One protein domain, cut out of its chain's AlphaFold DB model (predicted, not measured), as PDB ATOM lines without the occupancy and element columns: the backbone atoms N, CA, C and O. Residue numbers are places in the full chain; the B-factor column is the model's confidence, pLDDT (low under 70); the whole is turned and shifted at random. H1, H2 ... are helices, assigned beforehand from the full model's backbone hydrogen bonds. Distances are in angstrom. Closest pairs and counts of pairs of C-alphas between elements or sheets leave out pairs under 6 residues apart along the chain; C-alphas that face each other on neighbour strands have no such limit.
ATOM      1  N   GLY A  12      18.950  17.560 -47.806       61.78
ATOM      2  CA  GLY A  12      20.170  17.910 -47.078       61.78
ATOM      3  C   GLY A  12      20.523  19.401 -47.064       61.78
ATOM      4  O   GLY A  12      21.003  19.887 -46.043       61.78
ATOM      5  N   VAL A  13      20.237  20.155 -48.129       67.44
ATOM      6  CA  VAL A  13      20.561  21.593 -48.194       67.44
ATOM      7  C   VAL A  13      19.644  22.391 -47.266       67.44
ATOM      8  O   VAL A  13      20.102  23.267 -46.535       67.44
ATOM      9  N   MET A  14      18.366  22.018 -47.191       71.19
ATOM     10  CA  MET A  14      17.405  22.643 -46.274       71.19
ATOM     11  C   MET A  14      17.758  22.370 -44.802       71.19
ATOM     12  O   MET A  14      17.666  23.270 -43.963       71.19
ATOM     13  N   PHE A  15      18.229  21.158 -44.481       72.94
ATOM     14  CA  PHE A  15      18.708  20.827 -43.134       72.94
ATOM     15  C   PHE A  15      19.997  21.571 -42.770       72.94
ATOM     16  O   PHE A  15      20.118  22.057 -41.644       72.94
ATOM     17  N   ALA A  16      20.932  21.715 -43.713       74.31
ATOM     18  CA  ALA A  16      22.171  22.455 -43.498       74.31
ATOM     19  C   ALA A  16      21.904  23.943 -43.218       74.31
ATOM     20  O   ALA A  16      22.434  24.491 -42.253       74.31
ATOM     21  N   LEU A  17      21.014  24.578 -43.987       78.19
ATOM     22  CA  LEU A  17      20.635  25.979 -43.777       78.19
ATOM     23  C   LEU A  17      19.927  26.188 -42.431       78.19
ATOM     24  O   LEU A  17      20.231  27.142 -41.715       78.19
ATOM     25  N   SER A  18      19.042  25.265 -42.033       81.19
ATOM     26  CA  SER A  18      18.396  25.312 -40.715       81.19
ATOM     27  C   SER A  18      19.400  25.157 -39.569       81.19
ATOM     28  O   SER A  18      19.258  25.815 -38.537       81.19
ATOM     29  N   PHE A  19      20.402  24.291 -39.726       80.69
ATOM     30  CA  PHE A  19      21.434  24.072 -38.716       80.69
ATOM     31  C   PHE A  19      22.358  25.286 -38.586       80.69
ATOM     32  O   PHE A  19      22.630  25.728 -37.471       80.69
ATOM     33  N   LEU A  20      22.771  25.880 -39.709       81.06
ATOM     34  CA  LEU A  20      23.584  27.098 -39.727       81.06
ATOM     35  C   LEU A  20      22.843  28.291 -39.117       81.06
ATOM     36  O   LEU A  20      23.431  29.034 -38.335       81.06
ATOM     37  N   PHE A  21      21.544  28.435 -39.394       80.88
ATOM     38  CA  PHE A  21      20.705  29.464 -38.776       80.88
ATOM     39  C   PHE A  21      20.610  29.293 -37.253       80.88
ATOM     40  O   PHE A  21      20.750  30.260 -36.500       80.88
ATOM     41  N   TRP A  22      20.439  28.057 -36.779       83.50
ATOM     42  CA  TRP A  22      20.396  27.754 -35.349       83.50
ATOM     43  C   TRP A  22      21.745  27.999 -34.654       83.50
ATOM     44  O   TRP A  22      21.782  28.579 -33.569       83.50
ATOM     45  N   LEU A  23      22.856  27.624 -35.298       78.44
ATOM     46  CA  LEU A  23      24.218  27.851 -34.800       78.44
ATOM     47  C   LEU A  23      24.541  29.352 -34.744       78.44
ATOM     48  O   LEU A  23      25.143  29.818 -33.778       78.44
ATOM     49  N   PHE A  24      24.080  30.117 -35.733       76.31
ATOM     50  CA  PHE A  24      24.233  31.566 -35.764       76.31
ATOM     51  C   PHE A  24      23.510  32.238 -34.588       76.31
ATOM     52  O   PHE A  24      24.131  32.977 -33.826       76.31
ATOM     53  N   ILE A  25      22.236  31.893 -34.358       73.62
ATOM     54  CA  ILE A  25      21.472  32.377 -33.196       73.62
ATOM     55  C   ILE A  25      22.153  31.970 -31.882       73.62
ATOM     56  O   ILE A  25      22.271  32.781 -30.965       73.62
ATOM     57  N   TYR A  26      22.619  30.723 -31.777       78.19
ATOM     58  CA  TYR A  26      23.288  30.219 -30.578       78.19
ATOM     59  C   TYR A  26      24.593  30.973 -30.275       78.19
ATOM     60  O   TYR A  26      24.840  31.344 -29.126       78.19
ATOM     61  N   VAL A  27      25.414  31.240 -31.296       68.44
ATOM     62  CA  VAL A  27      26.676  31.988 -31.167       68.44
ATOM     63  C   VAL A  27      26.426  33.460 -30.839       68.44
ATOM     64  O   VAL A  27      27.155  34.014 -30.014       68.44
ATOM     65  N   ASP A  28      25.392  34.073 -31.409       62.66
ATOM     66  CA  ASP A  28      25.006  35.457 -31.112       62.66
ATOM     67  C   ASP A  28      24.497  35.625 -29.676       62.66
ATOM     68  O   ASP A  28      24.899  36.566 -28.983       62.66
ATOM     69  N   ILE A  29      23.688  34.675 -29.188       63.56
ATOM     70  CA  ILE A  29      23.250  34.623 -27.785       63.56
ATOM     71  C   ILE A  29      24.458  34.416 -26.858       63.56
ATOM     72  O   ILE A  29      24.564  35.085 -25.829       63.56
ATOM     73  N   ALA A  30      25.389  33.525 -27.220       61.91
ATOM     74  CA  ALA A  30      26.556  33.200 -26.399       61.91
ATOM     75  C   ALA A  30      27.598  34.331 -26.338       61.91
ATOM     76  O   ALA A  30      28.264  34.495 -25.317       61.91
ATOM     77  N   LYS A  31      27.748  35.123 -27.408       63.62
ATOM     78  CA  LYS A  31      28.715  36.234 -27.471       63.62
ATOM     79  C   LYS A  31      28.157  37.564 -26.967       63.62
ATOM     80  O   LYS A  31      28.914  38.530 -26.895       63.62
ATOM     81  N   GLY A  32      26.871  37.631 -26.605       61.09
ATOM     82  CA  GLY A  32      26.249  38.871 -26.135       61.09
ATOM     83  C   GLY A  32      26.425  40.011 -27.139       61.09
ATOM     84  O   GLY A  32      26.629  41.162 -26.744       61.09
ATOM     85  N   ILE A  33      26.426  39.685 -28.437       59.69
ATOM     86  CA  ILE A  33      26.581  40.675 -29.498       59.69
ATOM     87  C   ILE A  33      25.353  41.571 -29.397       59.69
ATOM     88  O   ILE A  33      24.223  41.128 -29.571       59.69
ATOM     89  N   SER A  34      25.598  42.819 -28.998       63.75
ATOM     90  CA  SER A  34      24.618  43.887 -28.817       63.75
ATOM     91  C   SER A  34      23.406  43.713 -29.738       63.75
ATOM     92  O   SER A  34      23.563  43.721 -30.961       63.75
ATOM     93  N   ASN A  35      22.199  43.635 -29.156       62.50
ATOM     94  CA  ASN A  35      20.892  43.508 -29.831       62.50
ATOM     95  C   ASN A  35      20.637  44.526 -30.969       62.50
ATOM     96  O   ASN A  35      19.599  44.488 -31.620       62.50
ATOM     97  N   LYS A  36      21.565  45.460 -31.195       65.75
ATOM     98  CA  LYS A  36      21.590  46.421 -32.294       65.75
ATOM     99  C   LYS A  36      22.019  45.815 -33.639       65.75
ATOM    100  O   LYS A  36      21.630  46.366 -34.660       65.75
ATOM    101  N   LEU A  37      22.790  44.720 -33.659       69.38
ATOM    102  CA  LEU A  37      23.259  44.079 -34.904       69.38
ATOM    103  C   LEU A  37      22.387  42.891 -35.351       69.38
ATOM    104  O   LEU A  37      22.273  42.649 -36.549       69.38
ATOM    105  N   LEU A  38      21.694  42.227 -34.417       69.44
ATOM    106  CA  LEU A  38      20.682  41.200 -34.705       69.44
ATOM    107  C   LEU A  38      19.643  41.612 -35.772       69.44
ATOM    108  O   LEU A  38      19.423  40.835 -36.700       69.44
ATOM    109  N   PRO A  39      19.023  42.812 -35.728       70.69
ATOM    110  CA  PRO A  39      18.056  43.208 -36.753       70.69
ATOM    111  C   PRO A  39      18.696  43.406 -38.131       70.69
ATOM    112  O   PRO A  39      18.049  43.148 -39.140       70.69
ATOM    113  N   ILE A  40      19.965  43.821 -38.184       78.19
ATOM    114  CA  ILE A  40      20.703  44.007 -39.439       78.19
ATOM    115  C   ILE A  40      21.000  42.644 -40.062       78.19
ATOM    116  O   ILE A  40      20.784  42.454 -41.253       78.19
ATOM    117  N   PHE A  41      21.416  41.668 -39.256       75.94
ATOM    118  CA  PHE A  41      21.688  40.323 -39.749       75.94
ATOM    119  C   PHE A  41      20.417  39.598 -40.216       75.94
ATOM    120  O   PHE A  41      20.411  38.986 -41.280       75.94
ATOM    121  N   ILE A  42      19.310  39.736 -39.478       78.69
ATOM    122  CA  ILE A  42      17.998  39.219 -39.898       78.69
ATOM    123  C   ILE A  42      17.557  39.862 -41.218       78.69
ATOM    124  O   ILE A  42      17.044  39.169 -42.093       78.69
ATOM    125  N   PHE A  43      17.788  41.167 -41.391       78.88
ATOM    126  CA  PHE A  43      17.481  41.867 -42.637       78.88
ATOM    127  C   PHE A  43      18.342  41.371 -43.806       78.88
ATOM    128  O   PHE A  43      17.819  41.181 -44.900       78.88
ATOM    129  N   ILE A  44      19.629  41.093 -43.571       81.69
ATOM    130  CA  ILE A  44      20.533  40.505 -44.571       81.69
ATOM    131  C   ILE A  44      20.074  39.095 -44.951       81.69
ATOM    132  O   ILE A  44      19.965  38.809 -46.138       81.69
ATOM    133  N   ILE A  45      19.730  38.234 -43.986       81.25
ATOM    134  CA  ILE A  45      19.181  36.902 -44.288       81.25
ATOM    135  C   ILE A  45      17.881  37.024 -45.079       81.25
ATOM    136  O   ILE A  45      17.712  36.334 -46.076       81.25
ATOM    137  N   PHE A  46      16.965  37.903 -44.667       82.44
ATOM    138  CA  PHE A  46      15.703  38.102 -45.371       82.44
ATOM    139  C   PHE A  46      15.928  38.601 -46.802       82.44
ATOM    140  O   PHE A  46      15.289  38.098 -47.721       82.44
ATOM    141  N   ALA A  47      16.866  39.528 -47.007       78.69
ATOM    142  CA  ALA A  47      17.256  39.998 -48.328       78.69
ATOM    143  C   ALA A  47      17.858  38.864 -49.166       78.69
ATOM    144  O   ALA A  47      17.416  38.656 -50.288       78.69
ATOM    145  N   LEU A  48      18.784  38.071 -48.623       78.75
ATOM    146  CA  LEU A  48      19.364  36.925 -49.326       78.75
ATOM    147  C   LEU A  48      18.312  35.860 -49.652       78.75
ATOM    148  O   LEU A  48      18.285  35.356 -50.766       78.75
ATOM    149  N   CYS A  49      17.392  35.564 -48.733       78.00
ATOM    150  CA  CYS A  49      16.264  34.674 -48.994       78.00
ATOM    151  C   CYS A  49      15.330  35.241 -50.065       78.00
ATOM    152  O   CYS A  49      14.839  34.484 -50.891       78.00
ATOM    153  N   PHE A  50      15.087  36.551 -50.070       72.44
ATOM    154  CA  PHE A  50      14.259  37.221 -51.068       72.44
ATOM    155  C   PHE A  50      14.931  37.237 -52.444       72.44
ATOM    156  O   PHE A  50      14.264  36.956 -53.433       72.44
ATOM    157  N   LEU A  51      16.244  37.478 -52.515       66.50
ATOM    158  CA  LEU A  51      17.034  37.387 -53.744       66.50
ATOM    159  C   LEU A  51      17.073  35.944 -54.264       66.50
ATOM    160  O   LEU A  51      16.782  35.724 -55.435       66.50
ATOM    161  N   SER A  52      17.315  34.963 -53.391       67.75
ATOM    162  CA  SER A  52      17.249  33.538 -53.737       67.75
ATOM    163  C   SER A  52      15.838  33.068 -54.092       67.75
ATOM    164  O   SER A  52      15.694  32.065 -54.771       67.75
ATOM    165  N   ASN A  53      14.777  33.744 -53.648       63.16
ATOM    166  CA  ASN A  53      13.411  33.447 -54.086       63.16
ATOM    167  C   ASN A  53      13.096  34.142 -55.426       63.16
ATOM    168  O   ASN A  53      12.419  33.579 -56.282       63.16
ATOM    169  N   HIS A  54      13.649  35.338 -55.652       54.56
ATOM    170  CA  HIS A  54      13.511  36.082 -56.905       54.56
ATOM    171  C   HIS A  54      14.271  35.456 -58.077       54.56
ATOM    172  O   HIS A  54      13.836  35.621 -59.217       54.56
ATOM    173  N   THR A  55      15.344  34.702 -57.825       53.84
ATOM    174  CA  THR A  55      16.004  33.893 -58.861       53.84
ATOM    175  C   THR A  55      15.160  32.694 -59.303       53.84
ATOM    176  O   THR A  55      15.376  32.190 -60.400       53.84
ATOM    177  N   TRP A  56      14.141  32.292 -58.530       51.22
ATOM    178  CA  TRP A  56      13.214  31.203 -58.879       51.22
ATOM    179  C   TRP A  56      11.859  31.668 -59.436       51.22
ATOM    180  O   TRP A  56      11.103  30.854 -59.962       51.22
TER     181      TRP A  56
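Overview. This is residues 12 to 56 of the 207 residues of an uncharacterized protein of Gossypium barbadense (UniProt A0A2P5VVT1). Two helices, H1 and H2, make an open, flat U: H1 runs out, the loop of residues 32 to 37 turns the backbone, and H2 runs back with a gap between the two. They come near each other, while much of each stands free. The printed part has 45 residues, with two named helices in the order H1, H2 and no named strand, and its class is all helix. It is loose, with a radius of gyration of the C-alphas of 12.1 A, and the C-alphas span 36 by 24 by 6 A, only just flat.

Along the chain. Find C-alpha 12 at (20.170, 17.910, -47.078); from there H1, residues 12 to 31, runs 28.2 A to C-alpha 31 at (28.715, 36.234, -27.471). Past the link, H2, residues 38 to 56, runs 27.2 A and ends with C-alpha 56 at (13.214, 31.203, -58.879).

Arrangement. Watch z from the first to the last C-alpha of each helix: it goes from -47.078 to -27.471 in H1, and from -34.705 to -58.879 in H2. H1 and H2 are near each other: their closest C-alphas are 8.0 A apart, and 5 pairs are within 10 A. Residues 12 to 20 of H1, residues 30 to 36, and residues 46 to 56 of H2 stand free. Look at the backbone O and N atoms: in H1 every O i to N i+4 pair is within hydrogen-bond range, in H2 14 of 15.

Size, cuts and confidence. The two C-alphas farthest apart, those of Gly 32 and Trp 56, are 36.1 A apart. The printed part has no cut, and the link from H1 to H2, 6 residues, is short. In the B-factor column the mean pLDDT of the printed part is 71.2; look for values under 70 at residues 12 to 13, 27 to 38 and 51 to 56 of this model.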